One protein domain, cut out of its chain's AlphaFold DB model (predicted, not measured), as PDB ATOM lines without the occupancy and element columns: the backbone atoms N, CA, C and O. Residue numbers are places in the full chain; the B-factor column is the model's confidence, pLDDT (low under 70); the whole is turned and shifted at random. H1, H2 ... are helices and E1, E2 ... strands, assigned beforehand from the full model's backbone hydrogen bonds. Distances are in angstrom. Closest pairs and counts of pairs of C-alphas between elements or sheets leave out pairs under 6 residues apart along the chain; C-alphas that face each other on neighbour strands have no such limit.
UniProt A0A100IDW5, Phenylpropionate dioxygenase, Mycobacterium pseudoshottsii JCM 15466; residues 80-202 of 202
ATOM      1  N   VAL A  80     -22.155 -17.624  12.434       97.94
ATOM      2  CA  VAL A  80     -21.624 -16.361  12.960       97.94
ATOM      3  C   VAL A  80     -21.130 -15.503  11.794       97.94
ATOM      4  O   VAL A  80     -20.041 -15.728  11.265       97.94
ATOM      5  N   GLY A  81     -21.917 -14.499  11.417       97.31
ATOM      6  CA  GLY A  81     -21.537 -13.503  10.421       97.31
ATOM      7  C   GLY A  81     -20.497 -12.524  10.965       97.31
ATOM      8  O   GLY A  81     -19.605 -12.082  10.237       97.31
ATOM      9  N   ARG A  82     -20.571 -12.201  12.264       97.88
ATOM     10  CA  ARG A  82     -19.577 -11.358  12.939       97.88
ATOM     11  C   ARG A  82     -19.504 -11.645  14.432       97.88
ATOM     12  O   ARG A  82     -20.527 -11.749  15.096       97.88
ATOM     13  N   ARG A  83     -18.283 -11.655  14.970       98.44
ATOM     14  CA  ARG A  83     -18.017 -11.607  16.413       98.44
ATOM     15  C   ARG A  83     -17.287 -10.319  16.763       98.44
ATOM     16  O   ARG A  83     -16.326  -9.946  16.087       98.44
ATOM     17  N   VAL A  84     -17.732  -9.646  17.816       98.44
ATOM     18  CA  VAL A  84     -17.039  -8.494  18.405       98.44
ATOM     19  C   VAL A  84     -16.758  -8.792  19.871       98.44
ATOM     20  O   VAL A  84     -17.641  -9.264  20.580       98.44
ATOM     21  N   SER A  85     -15.532  -8.526  20.316       98.44
ATOM     22  CA  SER A  85     -15.124  -8.681  21.713       98.44
ATOM     23  C   SER A  85     -14.892  -7.312  22.336       98.44
ATOM     24  O   SER A  85     -14.149  -6.499  21.783       98.44
ATOM     25  N   TYR A  86     -15.489  -7.083  23.499       98.19
ATOM     26  CA  TYR A  86     -15.323  -5.873  24.295       98.19
ATOM     27  C   TYR A  86     -14.620  -6.214  25.608       98.19
ATOM     28  O   TYR A  86     -15.038  -7.132  26.309       98.19
ATOM     29  N   ASP A  87     -13.577  -5.460  25.950       98.56
ATOM     30  CA  ASP A  87     -12.969  -5.475  27.283       98.56
ATOM     31  C   ASP A  87     -13.563  -4.322  28.091       98.56
ATOM     32  O   ASP A  87     -13.239  -3.154  27.871       98.56
ATOM     33  N   VAL A  88     -14.525  -4.645  28.953       98.44
ATOM     34  CA  VAL A  88     -15.323  -3.655  29.672       98.44
ATOM     35  C   VAL A  88     -14.760  -3.494  31.077       98.44
ATOM     36  O   VAL A  88     -14.776  -4.434  31.876       98.44
ATOM     37  N   ALA A  89     -14.316  -2.278  31.401       98.56
ATOM     38  CA  ALA A  89     -13.868  -1.879  32.737       98.56
ATOM     39  C   ALA A  89     -15.059  -1.685  33.700       98.56
ATOM     40  O   ALA A  89     -15.301  -0.594  34.217       98.56
ATOM     41  N   ALA A  90     -15.858  -2.739  33.875       98.19
ATOM     42  CA  ALA A  90     -16.978  -2.785  34.799       98.19
ATOM     43  C   ALA A  90     -17.222  -4.204  35.330       98.19
ATOM     44  O   ALA A  90     -16.906  -5.217  34.695       98.19
ATOM     45  N   ASN A  91     -17.870  -4.271  36.495       98.31
ATOM     46  CA  ASN A  91     -18.416  -5.516  37.017       98.31
ATOM     47  C   ASN A  91     -19.527  -6.052  36.098       98.31
ATOM     48  O   ASN A  91     -20.393  -5.288  35.674       98.31
ATOM     49  N   TRP A  92     -19.577  -7.367  35.883       97.81
ATOM     50  CA  TRP A  92     -20.596  -8.008  35.042       97.81
ATOM     51  C   TRP A  92     -22.040  -7.690  35.460       97.81
ATOM     52  O   TRP A  92     -22.912  -7.556  34.604       97.81
ATOM     53  N   LYS A  93     -22.298  -7.498  36.763       97.19
ATOM     54  CA  LYS A  93     -23.632  -7.145  37.272       97.19
ATOM     55  C   LYS A  93     -24.112  -5.799  36.735       97.19
ATOM     56  O   LYS A  93     -25.276  -5.685  36.379       97.19
ATOM     57  N   LEU A  94     -23.214  -4.822  36.593       97.00
ATOM     58  CA  LEU A  94     -23.554  -3.506  36.045       97.00
ATOM     59  C   LEU A  94     -23.962  -3.600  34.571       97.00
ATOM     60  O   LEU A  94     -24.851  -2.879  34.132       97.00
ATOM     61  N   ILE A  95     -23.352  -4.517  33.813       96.69
ATOM     62  CA  ILE A  95     -23.728  -4.766  32.415       96.69
ATOM     63  C   ILE A  95     -25.136  -5.380  32.346       96.69
ATOM     64  O   ILE A  95     -25.944  -4.969  31.514       96.69
ATOM     65  N   VAL A  96     -25.455  -6.316  33.248       95.06
ATOM     66  CA  VAL A  96     -26.805  -6.895  33.387       95.06
ATOM     67  C   VAL A  96     -27.834  -5.842  33.776       95.06
ATOM     68  O   VAL A  96     -28.870  -5.748  33.121       95.06
ATOM     69  N   GLU A  97     -27.549  -5.036  34.796       93.69
ATOM     70  CA  GLU A  97     -28.436  -3.959  35.242       93.69
ATOM     71  C   GLU A  97     -28.713  -2.968  34.110       93.69
ATOM     72  O   GLU A  97     -29.878  -2.683  33.845       93.69
ATOM     73  N   ASN A  98     -27.676  -2.543  33.377       93.69
ATOM     74  CA  ASN A  98     -27.804  -1.671  32.208       93.69
ATOM     75  C   ASN A  98     -28.687  -2.288  31.113       93.69
ATOM     76  O   ASN A  98     -29.524  -1.610  30.529       93.69
ATOM     77  N   PHE A  99     -28.522  -3.577  30.811       92.75
ATOM     78  CA  PHE A  99     -29.299  -4.234  29.756       92.75
ATOM     79  C   PHE A  99     -30.781  -4.439  30.127       92.75
ATOM     80  O   PHE A  99     -31.646  -4.491  29.253       92.75
ATOM     81  N   MET A 100     -31.091  -4.547  31.420       90.06
ATOM     82  CA  MET A 100     -32.450  -4.798  31.911       90.06
ATOM     83  C   MET A 100     -33.370  -3.568  31.882       90.06
ATOM     84  O   MET A 100     -34.570  -3.688  32.153       90.06
ATOM     85  N   GLU A 101     -32.850  -2.386  31.558       90.19
ATOM     86  CA  GLU A 101     -33.607  -1.138  31.545       90.19
ATOM     87  C   GLU A 101     -33.360  -0.300  30.281       90.19
ATOM     88  O   GLU A 101     -32.470  -0.574  29.484       90.19
ATOM     89  N   CYS A 102     -34.220   0.697  30.053       91.75
ATOM     90  CA  CYS A 102     -34.065   1.650  28.947       91.75
ATOM     91  C   CYS A 102     -34.183   3.115  29.390       91.75
ATOM     92  O   CYS A 102     -34.358   4.005  28.561       91.75
ATOM     93  N   TYR A 103     -34.115   3.386  30.691       90.62
ATOM     94  CA  TYR A 103     -34.083   4.733  31.251       90.62
ATOM     95  C   TYR A 103     -32.933   5.564  30.662       90.62
ATOM     96  O   TYR A 103     -33.135   6.733  30.340       90.62
ATOM     97  N   HIS A 104     -31.768   4.952  30.424       92.50
ATOM     98  CA  HIS A 104     -30.631   5.629  29.790       92.50
ATOM     99  C   HIS A 104     -30.785   5.830  28.269       92.50
ATOM    100  O   HIS A 104     -30.099   6.676  27.686       92.50
ATOM    101  N   CYS A 105     -31.653   5.061  27.592       92.94
ATOM    102  CA  CYS A 105     -31.624   4.936  26.131       92.94
ATOM    103  C   CYS A 105     -31.887   6.250  25.399       92.94
ATOM    104  O   CYS A 105     -31.236   6.521  24.391       92.94
ATOM    105  N   ALA A 106     -32.798   7.080  25.912       90.88
ATOM    106  CA  ALA A 106     -33.129   8.368  25.303       90.88
ATOM    107  C   ALA A 106     -31.926   9.322  25.220       90.88
ATOM    108  O   ALA A 106     -31.885  10.182  24.343       90.88
ATOM    109  N   THR A 107     -30.957   9.181  26.127       92.19
ATOM    110  CA  THR A 107     -29.818  10.097  26.238       92.19
ATOM    111  C   THR A 107     -28.593   9.603  25.479       92.19
ATOM    112  O   THR A 107     -27.887  10.423  24.898       92.19
ATOM    113  N   ILE A 108     -28.327   8.293  25.482       94.31
ATOM    114  CA  ILE A 108     -27.043   7.759  24.994       94.31
ATOM    115  C   ILE A 108     -27.146   6.873  23.746       94.31
ATOM    116  O   ILE A 108     -26.113   6.578  23.158       94.31
ATOM    117  N   HIS A 109     -28.356   6.486  23.313       93.31
ATOM    118  CA  HIS A 109     -28.558   5.622  22.137       93.31
ATOM    119  C   HIS A 109     -29.473   6.267  21.078       93.31
ATOM    120  O   HIS A 109     -30.575   5.766  20.815       93.31
ATOM    121  N   PRO A 110     -29.069   7.391  20.453       92.81
ATOM    122  CA  PRO A 110     -29.903   8.076  19.467       92.81
ATOM    123  C   PRO A 110     -30.180   7.223  18.218       92.81
ATOM    124  O   PRO A 110     -31.253   7.337  17.632       92.81
ATOM    125  N   GLU A 111     -29.264   6.345  17.813       93.56
ATOM    126  CA  GLU A 111     -29.467   5.414  16.698       93.56
ATOM    127  C   GLU A 111     -30.522   4.357  17.050       93.56
ATOM    128  O   GLU A 111     -31.487   4.171  16.310       93.56
ATOM    129  N   LEU A 112     -30.396   3.720  18.219       92.06
ATOM    130  CA  LEU A 112     -31.321   2.673  18.659       92.06
ATOM    131  C   LEU A 112     -32.739   3.211  18.870       92.06
ATOM    132  O   LEU A 112     -33.710   2.579  18.467       92.06
ATOM    133  N   THR A 113     -32.872   4.388  19.482       92.81
ATOM    134  CA  THR A 113     -34.187   4.975  19.781       92.81
ATOM    135  C   THR A 113     -34.932   5.469  18.539       92.81
ATOM    136  O   THR A 113     -36.159   5.558  18.571       92.81
ATOM    137  N   ARG A 114     -34.237   5.733  17.423       92.75
ATOM    138  CA  ARG A 114     -34.884   5.961  16.116       92.75
ATOM    139  C   ARG A 114     -35.496   4.681  15.553       92.75
ATOM    140  O   ARG A 114     -36.575   4.734  14.967       92.75
ATOM    141  N   VAL A 115     -34.814   3.551  15.737       94.50
ATOM    142  CA  VAL A 115     -35.258   2.228  15.267       94.50
ATOM    143  C   VAL A 115     -36.388   1.691  16.149       94.50
ATOM    144  O   VAL A 115     -37.389   1.200  15.630       94.50
ATOM    145  N   ILE A 116     -36.259   1.844  17.471       93.25
ATOM    146  CA  ILE A 116     -37.209   1.380  18.490       93.25
ATOM    147  C   ILE A 116     -37.658   2.576  19.353       93.25
ATOM    148  O   ILE A 116     -37.092   2.833  20.421       93.25
ATOM    149  N   PRO A 117     -38.701   3.320  18.931       91.12
ATOM    150  CA  PRO A 117     -39.162   4.517  19.640       91.12
ATOM    151  C   PRO A 117     -39.629   4.272  21.081       91.12
ATOM    152  O   PRO A 117     -39.583   5.185  21.906       91.12
ATOM    153  N   GLU A 118     -40.068   3.055  21.419       88.81
ATOM    154  CA  GLU A 118     -40.459   2.695  22.791       88.81
ATOM    155  C   GLU A 118     -39.301   2.865  23.791       88.81
ATOM    156  O   GLU A 118     -39.518   3.304  24.923       88.81
ATOM    157  N   PHE A 119     -38.056   2.618  23.368       89.31
ATOM    158  CA  PHE A 119     -36.884   2.754  24.240       89.31
ATOM    159  C   PHE A 119     -36.611   4.212  24.618       89.31
ATOM    160  O   PHE A 119     -36.164   4.480  25.730       89.31
ATOM    161  N   ALA A 120     -36.986   5.174  23.766       85.56
ATOM    162  CA  ALA A 120     -36.915   6.599  24.099       85.56
ATOM    163  C   ALA A 120     -37.842   6.986  25.268       85.56
ATOM    164  O   ALA A 120     -37.649   8.018  25.906       85.56
ATOM    165  N   ARG A 121     -38.858   6.163  25.562       82.38
ATOM    166  CA  ARG A 121     -39.808   6.369  26.665       82.38
ATOM    167  C   ARG A 121     -39.390   5.647  27.951       82.38
ATOM    168  O   ARG A 121     -40.192   5.552  28.878       82.38
ATOM    169  N   GLY A 122     -38.179   5.084  28.007       77.56
ATOM    170  CA  GLY A 122     -37.710   4.305  29.158       77.56
ATOM    171  C   GLY A 122     -38.338   2.911  29.267       77.56
ATOM    172  O   GLY A 122     -38.269   2.260  30.319       77.56
ATOM    173  N   GLN A 123     -39.005   2.437  28.214       77.69
ATOM    174  CA  GLN A 123     -39.687   1.148  28.226       77.69
ATOM    175  C   GLN A 123     -38.711   0.034  27.841       77.69
ATOM    176  O   GLN A 123     -38.402  -0.137  26.673       77.69
ATOM    177  N   ALA A 124     -38.227  -0.728  28.827       74.75
ATOM    178  CA  ALA A 124     -37.385  -1.887  28.564       74.75
ATOM    179  C   ALA A 124     -38.134  -2.967  27.779       74.75
ATOM    180  O   ALA A 124     -39.297  -3.268  28.072       74.75
ATOM    181  N   ALA A 125     -37.434  -3.614  26.846       71.69
ATOM    182  CA  ALA A 125     -37.983  -4.733  26.086       71.69
ATOM    183  C   ALA A 125     -38.452  -5.877  26.998       71.69
ATOM    184  O   ALA A 125     -39.348  -6.615  26.625       71.69
ATOM    185  N   GLN A 126     -37.898  -6.025  28.202       75.81
ATOM    186  CA  GLN A 126     -38.204  -7.124  29.123       75.81
ATOM    187  C   GLN A 126     -39.420  -6.888  30.038       75.81
ATOM    188  O   GLN A 126     -39.704  -7.720  30.895       75.81
ATOM    189  N   ARG A 127     -40.168  -5.786  29.869       71.62
ATOM    190  CA  ARG A 127     -41.283  -5.424  30.772       71.62
ATOM    191  C   ARG A 127     -42.517  -6.325  30.679       71.62
ATOM    192  O   ARG A 127     -43.333  -6.306  31.597       71.62
ATOM    193  N   SER A 128     -42.717  -7.051  29.579       79.12
ATOM    194  CA  SER A 128     -43.938  -7.838  29.362       79.12
ATOM    195  C   SER A 128     -43.646  -9.144  28.635       79.12
ATOM    196  O   SER A 128     -42.963  -9.156  27.610       79.12
ATOM    197  N   VAL A 129     -44.196 -10.239  29.160       85.69
ATOM    198  CA  VAL A 129     -44.049 -11.586  28.596       85.69
ATOM    199  C   VAL A 129     -44.629 -11.627  27.181       85.69
ATOM    200  O   VAL A 129     -45.706 -11.086  26.935       85.69
ATOM    201  N   GLY A 130     -43.891 -12.213  26.236       83.75
ATOM    202  CA  GLY A 130     -44.322 -12.398  24.842       83.75
ATOM    203  C   GLY A 130     -44.428 -11.121  23.995       83.75
ATOM    204  O   GLY A 130     -44.612 -11.204  22.784       83.75
ATOM    205  N   ARG A 131     -44.268  -9.928  24.581       86.75
ATOM    206  CA  ARG A 131     -44.279  -8.658  23.837       86.75
ATOM    207  C   ARG A 131     -42.857  -8.260  23.449       86.75
ATOM    208  O   ARG A 131     -41.996  -8.126  24.318       86.75
ATOM    209  N   GLY A 132     -42.606  -8.084  22.157       89.81
ATOM    210  CA  GLY A 132     -41.393  -7.442  21.637       89.81
ATOM    211  C   GLY A 132     -41.581  -5.928  21.527       89.81
ATOM    212  O   GLY A 132     -42.716  -5.455  21.462       89.81
ATOM    213  N   ALA A 133     -40.482  -5.177  21.518       92.88
ATOM    214  CA  ALA A 133     -40.513  -3.742  21.247       92.88
ATOM    215  C   ALA A 133     -40.683  -3.515  19.739       92.88
ATOM    216  O   ALA A 133     -39.967  -4.126  18.941       92.88
ATOM    217  N   GLU A 134     -41.645  -2.685  19.348       94.31
ATOM    218  CA  GLU A 134     -41.995  -2.498  17.940       94.31
ATOM    219  C   GLU A 134     -41.025  -1.543  17.236       94.31
ATOM    220  O   GLU A 134     -40.595  -0.525  17.793       94.31
ATOM    221  N   PHE A 135     -40.686  -1.864  15.987       96.19
ATOM    222  CA  PHE A 135     -39.939  -0.952  15.132       96.19
ATOM    223  C   PHE A 135     -40.777   0.284  14.798       96.19
ATOM    224  O   PHE A 135     -41.992   0.204  14.607       96.19
ATOM    225  N   GLY A 136     -40.121   1.435  14.645       94.94
ATOM    226  CA  GLY A 136     -40.778   2.642  14.143       94.94
ATOM    227  C   GLY A 136     -41.484   2.391  12.803       94.94
ATOM    228  O   GLY A 136     -41.034   1.587  11.990       94.94
ATOM    229  N   SER A 137     -42.585   3.091  12.532       95.00
ATOM    230  CA  SER A 137     -43.412   2.845  11.336       95.00
ATOM    231  C   SER A 137     -42.654   2.973  10.005       95.00
ATOM    232  O   SER A 137     -42.990   2.284   9.047       95.00
ATOM    233  N   ALA A 138     -41.619   3.819   9.950       94.19
ATOM    234  CA  ALA A 138     -40.759   4.011   8.778       94.19
ATOM    235  C   ALA A 138     -39.496   3.123   8.766       94.19
ATOM    236  O   ALA A 138     -38.718   3.174   7.817       94.19
ATOM    237  N   VAL A 139     -39.270   2.333   9.817       96.81
ATOM    238  CA  VAL A 139     -38.098   1.465   9.977       96.81
ATOM    239  C   VAL A 139     -38.381   0.138   9.289       96.81
ATOM    240  O   VAL A 139     -39.389  -0.497   9.584       96.81
ATOM    241  N   ALA A 140     -37.509  -0.298   8.387       94.75
ATOM    242  CA  ALA A 140     -37.633  -1.551   7.645       94.75
ATOM    243  C   ALA A 140     -36.806  -2.704   8.242       94.75
ATOM    244  O   ALA A 140     -37.143  -3.859   8.003       94.75
ATOM    245  N   GLY A 141     -35.763  -2.414   9.024       95.19
ATOM    246  CA  GLY A 141     -34.918  -3.429   9.658       95.19
ATOM    247  C   GLY A 141     -34.185  -2.903  10.889       95.19
ATOM    248  O   GLY A 141     -34.132  -1.692  11.125       95.19
ATOM    249  N   PHE A 142     -33.611  -3.817  11.676       96.38
ATOM    250  CA  PHE A 142     -32.809  -3.477  12.853       96.38
ATOM    251  C   PHE A 142     -31.382  -3.084  12.442       96.38
ATOM    252  O   PHE A 142     -30.414  -3.812  12.644       96.38
ATOM    253  N   THR A 143     -31.267  -1.925  11.802       95.50
ATOM    254  CA  THR A 143     -30.014  -1.363  11.286       95.50
ATOM    255  C   THR A 143     -29.844   0.071  11.782       95.50
ATOM    256  O   THR A 143     -30.817   0.729  12.145       95.50
ATOM    257  N   VAL A 144     -28.610   0.586  11.789       92.44
ATOM    258  CA  VAL A 144     -28.293   1.932  12.313       92.44
ATOM    259  C   VAL A 144     -29.118   3.045  11.649       92.44
ATOM    260  O   VAL A 144     -29.478   4.024  12.301       92.44
ATOM    261  N   ASP A 145     -29.425   2.902  10.358       92.81
ATOM    262  CA  ASP A 145     -30.211   3.865   9.580       92.81
ATOM    263  C   ASP A 145     -31.683   3.448   9.388       92.81
ATOM    264  O   ASP A 145     -32.442   4.148   8.716       92.81
ATOM    265  N   GLY A 146     -32.095   2.326   9.983       94.56
ATOM    266  CA  GLY A 146     -33.449   1.789   9.912       94.56
ATOM    267  C   GLY A 146     -33.847   1.217   8.550       94.56
ATOM    268  O   GLY A 146     -35.018   0.880   8.369       94.56
ATOM    269  N   ARG A 147     -32.932   1.093   7.578       96.00
ATOM    270  CA  ARG A 147     -33.218   0.408   6.306       96.00
ATOM    271  C   ARG A 147     -33.275  -1.110   6.495       96.00
ATOM    272  O   ARG A 147     -32.898  -1.644   7.537       96.00
ATOM    273  N   ALA A 148     -33.774  -1.807   5.474       94.69
ATOM    274  CA  ALA A 148     -33.800  -3.264   5.461       94.69
ATOM    275  C   ALA A 148     -32.378  -3.833   5.612       94.69
ATOM    276  O   ALA A 148     -31.438  -3.314   5.004       94.69
ATOM    277  N   GLY A 149     -32.246  -4.867   6.441       92.38
ATOM    278  CA  GLY A 149     -31.020  -5.639   6.618       92.38
ATOM    279  C   GLY A 149     -31.002  -6.840   5.678       92.38
ATOM    280  O   GLY A 149     -31.060  -6.687   4.455       92.38
ATOM    281  N   PHE A 150     -30.937  -8.032   6.260       94.19
ATOM    282  CA  PHE A 150     -31.082  -9.286   5.532       94.19
ATOM    283  C   PHE A 150     -32.560  -9.633   5.314       94.19
ATOM    284  O   PHE A 150     -33.478  -8.957   5.785       94.19
ATOM    285  N   THR A 151     -32.801 -10.697   4.552       94.81
ATOM    286  CA  THR A 151     -34.136 -11.284   4.437       94.81
ATOM    287  C   THR A 151     -34.555 -11.857   5.787       94.81
ATOM    288  O   THR A 151     -33.747 -12.497   6.455       94.81
ATOM    289  N   ALA A 152     -35.824 -11.672   6.158       96.44
ATOM    290  CA  ALA A 152     -36.377 -12.271   7.366       96.44
ATOM    291  C   ALA A 152     -36.158 -13.794   7.392       96.44
ATOM    292  O   ALA A 152     -36.257 -14.472   6.362       96.44
ATOM    293  N   LEU A 153     -35.881 -14.328   8.579       97.69
ATOM    294  CA  LEU A 153     -35.687 -15.751   8.790       97.69
ATOM    295  C   LEU A 153     -36.986 -16.505   8.442       97.69
ATOM    296  O   LEU A 153     -38.081 -16.037   8.763       97.69
ATOM    297  N   PRO A 154     -36.914 -17.693   7.812       96.19
ATOM    298  CA  PRO A 154     -38.108 -18.372   7.299       96.19
ATOM    299  C   PRO A 154     -39.159 -18.736   8.357       96.19
ATOM    300  O   PRO A 154     -40.325 -18.922   8.018       96.19
ATOM    301  N   GLY A 155     -38.751 -18.888   9.620       96.00
ATOM    302  CA  GLY A 155     -39.641 -19.273  10.715       96.00
ATOM    303  C   GLY A 155     -40.303 -18.108  11.454       96.00
ATOM    304  O   GLY A 155     -41.110 -18.365  12.348       96.00
ATOM    305  N   ILE A 156     -39.995 -16.850  11.112       96.62
ATOM    306  CA  ILE A 156     -40.558 -15.685  11.808       96.62
ATOM    307  C   ILE A 156     -42.076 -15.661  11.686       96.62
ATOM    308  O   ILE A 156     -42.649 -15.695  10.595       96.62
ATOM    309  N   ARG A 157     -42.732 -15.572  12.842       95.44
ATOM    310  CA  ARG A 157     -44.188 -15.487  12.944       95.44
ATOM    311  C   ARG A 157     -44.668 -14.034  12.838       95.44
ATOM    312  O   ARG A 157     -43.902 -13.118  13.145       95.44
ATOM    313  N   PRO A 158     -45.942 -13.784  12.487       94.88
ATOM    314  CA  PRO A 158     -46.485 -12.424  12.407       94.88
ATOM    315  C   PRO A 158     -46.313 -11.601  13.692       94.88
ATOM    316  O   PRO A 158     -46.108 -10.393  13.639       94.88
ATOM    317  N   GLU A 159     -46.365 -12.240  14.861       92.94
ATOM    318  CA  GLU A 159     -46.138 -11.597  16.157       92.94
ATOM    319  C   GLU A 159     -44.660 -11.331  16.484       92.94
ATOM    320  O   GLU A 159     -44.373 -10.675  17.487       92.94
ATOM    321  N   GLN A 160     -43.732 -11.839  15.680       95.31
ATOM    322  CA  GLN A 160     -42.291 -11.614  15.796       95.31
ATOM    323  C   GLN A 160     -41.783 -10.623  14.746       95.31
ATOM    324  O   GLN A 160     -40.756  -9.977  14.956       95.31
ATOM    325  N   ASP A 161     -42.515 -10.481  13.642       95.12
ATOM    326  CA  ASP A 161     -42.182  -9.532  12.593       95.12
ATOM    327  C   ASP A 161     -42.151  -8.092  13.127       95.12
ATOM    328  O   ASP A 161     -42.928  -7.698  14.003       95.12
ATOM    329  N   ARG A 162     -41.206  -7.309  12.597       95.38
ATOM    330  CA  ARG A 162     -40.950  -5.907  12.964       95.38
ATOM    331  C   ARG A 162     -40.809  -5.656  14.470       95.38
ATOM    332  O   ARG A 162     -41.163  -4.577  14.961       95.38
ATOM    333  N   ARG A 163     -40.311  -6.641  15.215       95.81
ATOM    334  CA  ARG A 163     -40.135  -6.546  16.662       95.81
ATOM    335  C   ARG A 163     -38.747  -6.973  17.094       95.81
ATOM    336  O   ARG A 163     -38.112  -7.835  16.499       95.81
ATOM    337  N   TYR A 164     -38.322  -6.361  18.185       96.19
ATOM    338  CA  TYR A 164     -37.116  -6.705  18.913       96.19
ATOM    339  C   TYR A 164     -37.480  -7.393  20.224       96.19
ATOM    340  O   TYR A 164     -38.252  -6.859  21.031       96.19
ATOM    341  N   PHE A 165     -36.886  -8.553  20.474       96.19
ATOM    342  CA  PHE A 165     -36.985  -9.246  21.754       96.19
ATOM    343  C   PHE A 165     -35.619  -9.270  22.421       96.19
ATOM    344  O   PHE A 165     -34.615  -9.530  21.773       96.19
ATOM    345  N   ALA A 166     -35.606  -9.036  23.730       95.06
ATOM    346  CA  ALA A 166     -34.421  -9.150  24.567       95.06
ATOM    347  C   ALA A 166     -34.706 -10.126  25.699       95.06
ATOM    348  O   ALA A 166     -35.733 -10.006  26.377       95.06
ATOM    349  N   ILE A 167     -33.779 -11.043  25.934       96.00
ATOM    350  CA  ILE A 167     -33.846 -12.062  26.973       96.00
ATOM    351  C   ILE A 167     -32.536 -12.033  27.758       96.00
ATOM    352  O   ILE A 167     -31.459 -11.981  27.168       96.00
ATOM    353  N   THR A 168     -32.639 -12.082  29.084       95.81
ATOM    354  CA  THR A 168     -31.495 -12.233  29.983       95.81
ATOM    355  C   THR A 168     -31.531 -13.636  30.560       95.81
ATOM    356  O   THR A 168     -32.378 -13.929  31.404       95.81
ATOM    357  N   VAL A 169     -30.606 -14.484  30.125       96.25
ATOM    358  CA  VAL A 169     -30.343 -15.770  30.767       96.25
ATOM    359  C   VAL A 169     -29.229 -15.536  31.776       96.25
ATOM    360  O   VAL A 169     -28.066 -15.297  31.432       96.25
ATOM    361  N   LYS A 170     -29.606 -15.527  33.052       91.19
ATOM    362  CA  LYS A 170     -28.654 -15.272  34.129       91.19
ATOM    363  C   LYS A 170     -27.654 -16.435  34.233       91.19
ATOM    364  O   LYS A 170     -28.037 -17.578  34.011       91.19
ATOM    365  N   PRO A 171     -26.396 -16.160  34.618       92.75
ATOM    366  CA  PRO A 171     -25.857 -14.837  34.944       92.75
ATOM    367  C   PRO A 171     -25.298 -14.058  33.741       92.75
ATOM    368  O   PRO A 171     -25.185 -12.839  33.825       92.75
ATOM    369  N   THR A 172     -24.919 -14.728  32.650       93.88
ATOM    370  CA  THR A 172     -23.914 -14.189  31.716       93.88
ATOM    371  C   THR A 172     -24.336 -14.101  30.250       93.88
ATOM    372  O   THR A 172     -23.497 -13.748  29.418       93.88
ATOM    373  N   VAL A 173     -25.593 -14.388  29.899       98.06
ATOM    374  CA  VAL A 173     -26.023 -14.429  28.492       98.06
ATOM    375  C   VAL A 173     -27.190 -13.487  28.222       98.06
ATOM    376  O   VAL A 173     -28.211 -13.520  28.912       98.06
ATOM    377  N   PHE A 174     -27.064 -12.681  27.165       97.88
ATOM    378  CA  PHE A 174     -28.200 -11.988  26.562       97.88
ATOM    379  C   PHE A 174     -28.489 -12.547  25.181       97.88
ATOM    380  O   PHE A 174     -27.579 -12.733  24.374       97.88
ATOM    381  N   ILE A 175     -29.768 -12.742  24.899       98.06
ATOM    382  CA  ILE A 175     -30.259 -13.153  23.590       98.06
ATOM    383  C   ILE A 175     -31.116 -12.008  23.071       98.06
ATOM    384  O   ILE A 175     -32.075 -11.604  23.734       98.06
ATOM    385  N   ASN A 176     -30.773 -11.489  21.897       97.81
ATOM    386  CA  ASN A 176     -31.597 -10.519  21.192       97.81
ATOM    387  C   ASN A 176     -32.054 -11.110  19.872       97.81
ATOM    388  O   ASN A 176     -31.251 -11.683  19.136       97.81
ATOM    389  N   LEU A 177     -33.344 -10.974  19.599       98.00
ATOM    390  CA  LEU A 177     -33.988 -11.566  18.441       98.00
ATOM    391  C   LEU A 177     -34.664 -10.465  17.635       98.00
ATOM    392  O   LEU A 177     -35.419  -9.657  18.191       98.00
ATOM    393  N   VAL A 178     -34.385 -10.453  16.337       97.62
ATOM    394  CA  VAL A 178     -35.005  -9.579  15.339       97.62
ATOM    395  C   VAL A 178     -35.336 -10.405  14.095       97.62
ATOM    396  O   VAL A 178     -34.834 -11.519  13.961       97.62
ATOM    397  N   PRO A 179     -36.191  -9.916  13.180       97.62
ATOM    398  CA  PRO A 179     -36.744 -10.769  12.133       97.62
ATOM    399  C   PRO A 179     -35.712 -11.431  11.211       97.62
ATOM    400  O   PRO A 179     -35.989 -12.487  10.659       97.62
ATOM    401  N   ASP A 180     -34.543 -10.836  11.002       97.38
ATOM    402  CA  ASP A 180     -33.569 -11.281  10.003       97.38
ATOM    403  C   ASP A 180     -32.275 -11.872  10.583       97.38
ATOM    404  O   ASP A 180     -31.493 -12.437   9.823       97.38
ATOM    405  N   HIS A 181     -32.040 -11.766  11.896       97.88
ATOM    406  CA  HIS A 181     -30.830 -12.272  12.553       97.88
ATOM    407  C   HIS A 181     -31.003 -12.401  14.078       97.88
ATOM    408  O   HIS A 181     -31.964 -11.891  14.667       97.88
ATOM    409  N   ALA A 182     -30.050 -13.057  14.739       98.31
ATOM    410  CA  ALA A 182     -29.971 -13.118  16.200       98.31
ATOM    411  C   ALA A 182     -28.652 -12.519  16.710       98.31
ATOM    412  O   ALA A 182     -27.616 -12.590  16.050       98.31
ATOM    413  N   ILE A 183     -28.684 -11.927  17.909       98.38
ATOM    414  CA  ILE A 183     -27.494 -11.362  18.556       98.38
ATOM    415  C   ILE A 183     -27.322 -11.979  19.941       98.38
ATOM    416  O   ILE A 183     -28.115 -11.713  20.854       98.38
ATOM    417  N   ILE A 184     -26.261 -12.763  20.117       98.50
ATOM    418  CA  ILE A 184     -25.948 -13.448  21.375       98.50
ATOM    419  C   ILE A 184     -24.777 -12.745  22.053       98.50
ATOM    420  O   ILE A 184     -23.675 -12.679  21.509       98.50
ATOM    421  N   HIS A 185     -25.010 -12.238  23.262       98.44
ATOM    422  CA  HIS A 185     -23.964 -11.667  24.105       98.44
ATOM    423  C   HIS A 185     -23.579 -12.672  25.180       98.44
ATOM    424  O   HIS A 185     -24.448 -13.165  25.898       98.44
ATOM    425  N   ARG A 186     -22.282 -12.951  25.315       97.94
ATOM    426  CA  ARG A 186     -21.705 -13.846  26.323       97.94
ATOM    427  C   ARG A 186     -20.710 -13.059  27.162       97.94
ATOM    428  O   ARG A 186     -19.784 -12.453  26.626       97.94
ATOM    429  N   MET A 187     -20.920 -13.043  28.470       97.69
ATOM    430  CA  MET A 187     -20.108 -12.288  29.419       97.69
ATOM    431  C   MET A 187     -19.192 -13.226  30.200       97.69
ATOM    432  O   MET A 187     -19.641 -14.202  30.795       97.69
ATOM    433  N   PHE A 188     -17.907 -12.897  30.241       97.94
ATOM    434  CA  PHE A 188     -16.877 -13.630  30.964       97.94
ATOM    435  C   PHE A 188     -16.286 -12.698  32.028       97.94
ATOM    436  O   PHE A 188     -15.455 -11.841  31.707       97.94
ATOM    437  N   PRO A 189     -16.743 -12.796  33.290       97.81
ATOM    438  CA  PRO A 189     -16.183 -12.011  34.384       97.81
ATOM    439  C   PRO A 189     -14.706 -12.370  34.590       97.81
ATOM    440  O   PRO A 189     -14.384 -13.539  34.793       97.81
ATOM    441  N   ILE A 190     -13.816 -11.375  34.550       98.31
ATOM    442  CA  ILE A 190     -12.366 -11.571  34.734       98.31
ATOM    443  C   ILE A 190     -11.929 -11.107  36.123       98.31
ATOM    444  O   ILE A 190     -11.119 -11.759  36.776       98.31
ATOM    445  N   ALA A 191     -12.472  -9.977  36.575       98.44
ATOM    446  CA  ALA A 191     -12.221  -9.402  37.890       98.44
ATOM    447  C   ALA A 191     -13.463  -8.649  38.390       98.44
ATOM    448  O   ALA A 191     -14.463  -8.511  37.680       98.44
ATOM    449  N   ALA A 192     -13.413  -8.142  39.624       98.31
ATOM    450  CA  ALA A 192     -14.519  -7.385  40.209       98.31
ATOM    451  C   ALA A 192     -14.870  -6.110  39.413       98.31
ATOM    452  O   ALA A 192     -16.007  -5.651  39.485       98.31
ATOM    453  N   ASP A 193     -13.937  -5.575  38.638       98.38
ATOM    454  CA  ASP A 193     -14.029  -4.349  37.845       98.38
ATOM    455  C   ASP A 193     -13.775  -4.584  36.344       98.38
ATOM    456  O   ASP A 193     -13.626  -3.621  35.595       98.38
ATOM    457  N   ARG A 194     -13.736  -5.844  35.888       98.56
ATOM    458  CA  ARG A 194     -13.423  -6.185  34.493       98.56
ATOM    459  C   ARG A 194     -14.219  -7.380  33.978       98.56
ATOM    460  O   ARG A 194     -14.195  -8.459  34.576       98.56
ATOM    461  N   THR A 195     -14.851  -7.210  32.820       98.75
ATOM    462  CA  THR A 195     -15.656  -8.238  32.144       98.75
ATOM    463  C   THR A 195     -15.353  -8.240  30.647       98.75
ATOM    464  O   THR A 195     -15.410  -7.190  30.011       98.75
ATOM    465  N   ILE A 196     -15.078  -9.412  30.067       98.69
ATOM    466  CA  ILE A 196     -15.043  -9.565  28.606       98.69
ATOM    467  C   ILE A 196     -16.455  -9.872  28.115       98.69
ATOM    468  O   ILE A 196     -17.107 -10.767  28.646       98.69
ATOM    469  N   VAL A 197     -16.929  -9.147  27.105       98.50
ATOM    470  CA  VAL A 197     -18.223  -9.401  26.459       98.50
ATOM    471  C   VAL A 197     -17.985  -9.781  25.006       98.50
ATOM    472  O   VAL A 197     -17.494  -8.970  24.224       98.50
ATOM    473  N   GLU A 198     -18.355 -11.001  24.636       98.50
ATOM    474  CA  GLU A 198     -18.394 -11.439  23.243       98.50
ATOM    475  C   GLU A 198     -19.809 -11.259  22.690       98.50
ATOM    476  O   GLU A 198     -20.776 -11.723  23.287       98.50
ATOM    477  N   CYS A 199     -19.926 -10.580  21.553       98.44
ATOM    478  CA  CYS A 199     -21.173 -10.306  20.851       98.44
ATOM    479  C   CYS A 199     -21.135 -10.985  19.479       98.44
ATOM    480  O   CYS A 199     -20.344 -10.593  18.613       98.44
ATOM    481  N   ASP A 200     -21.982 -11.993  19.302       98.69
ATOM    482  CA  ASP A 200     -22.120 -12.762  18.068       98.69
ATOM    483  C   ASP A 200     -23.352 -12.288  17.306       98.69
ATOM    484  O   ASP A 200     -24.434 -12.216  17.883       98.69
ATOM    485  N   TRP A 201     -23.183 -12.004  16.018       98.31
ATOM    486  CA  TRP A 201     -24.253 -11.722  15.064       98.31
ATOM    487  C   TRP A 201     -24.414 -12.954  14.171       98.31
ATOM    488  O   TRP A 201     -23.451 -13.324  13.483       98.31
ATOM    489  N   LEU A 202     -25.586 -13.587  14.237       97.62
ATOM    490  CA  LEU A 202     -25.950 -14.863  13.608       97.62
ATOM    491  C   LEU A 202     -27.016 -14.666  12.533       97.62
ATOM    492  O   LEU A 202     -28.019 -13.992  12.858       97.62
TER     493      LEU A 202
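This is residues 80 to 202 of the 202 residues of the protein "Phenylpropionate dioxygenase" of Mycobacterium pseudoshottsii JCM 15466 (UniProt A0A100IDW5). A twisted five-stranded sheet has H1 packed on one face, while three short helices, H2, H3 and H4, form a small cluster off the sheet. A long stretch without a named element, residues 122 to 162, loops past edge strand E2. The printed part has 123 residues, with four named helices and five named strands in the order E1 H1 H2 H3 H4 E2 E3 E4 E5. The sheet's order is E1 E5 E4 E3 E2, all antiparallel, and the class is mixed, helices and strands. The whole is compact, with a radius of gyration of the C-alphas of 14.6 A and spans of 42 by 32 by 27 A.

E2, residues 163 to 169, E3, residues 173 to 178, E4, residues 181 to 191, and E5, residues 194 to 201, form a meander, each strand the antiparallel neighbour of the one before, and three hairpins. N 167 and O 175 are 2.8 A apart, N 176 and O 183 2.9 A, and N 186 and O 198 2.8 A, each within hydrogen-bond range. Edge strand E1, residues 82 to 88, is antiparallel to E5, with N 86 and O 197 2.8 A apart. H1, residues 92 to 99, is on the sheet; its closest C-alphas to E5 are those of Trp 92 and Thr 195, 5.7 A apart. H2, residues 105 to 108, touches H4, residues 117 to 121, closest at the C-alphas of Ala 106 and Ala 120, 4.3 A. H3, residues 110 to 115, only just touches H2 and H4, with 3 pairs of C-alphas within 8 A each, and only at the corner. Every O i to N i+4 pair is within hydrogen-bond range in H1 and H3; H4 has 0 of 1, but 2 of 2 O i to N i+3 pairs, and H2 is too short for an i+4 pair.

E1 begins at C-alpha 82, (-19.577, -11.358, 12.939), and E5 ends at C-alpha 201, (-24.253, -11.722, 15.064). E4 is 31.6 A long, E5 22.9 A and H1 10.9 A.

The C-alphas of Ala 138 and Ala 191 are the farthest apart, 42.9 A. The printed part has no cut, the link from H4 to E2 is long, and no printed residue is under 70 in pLDDT.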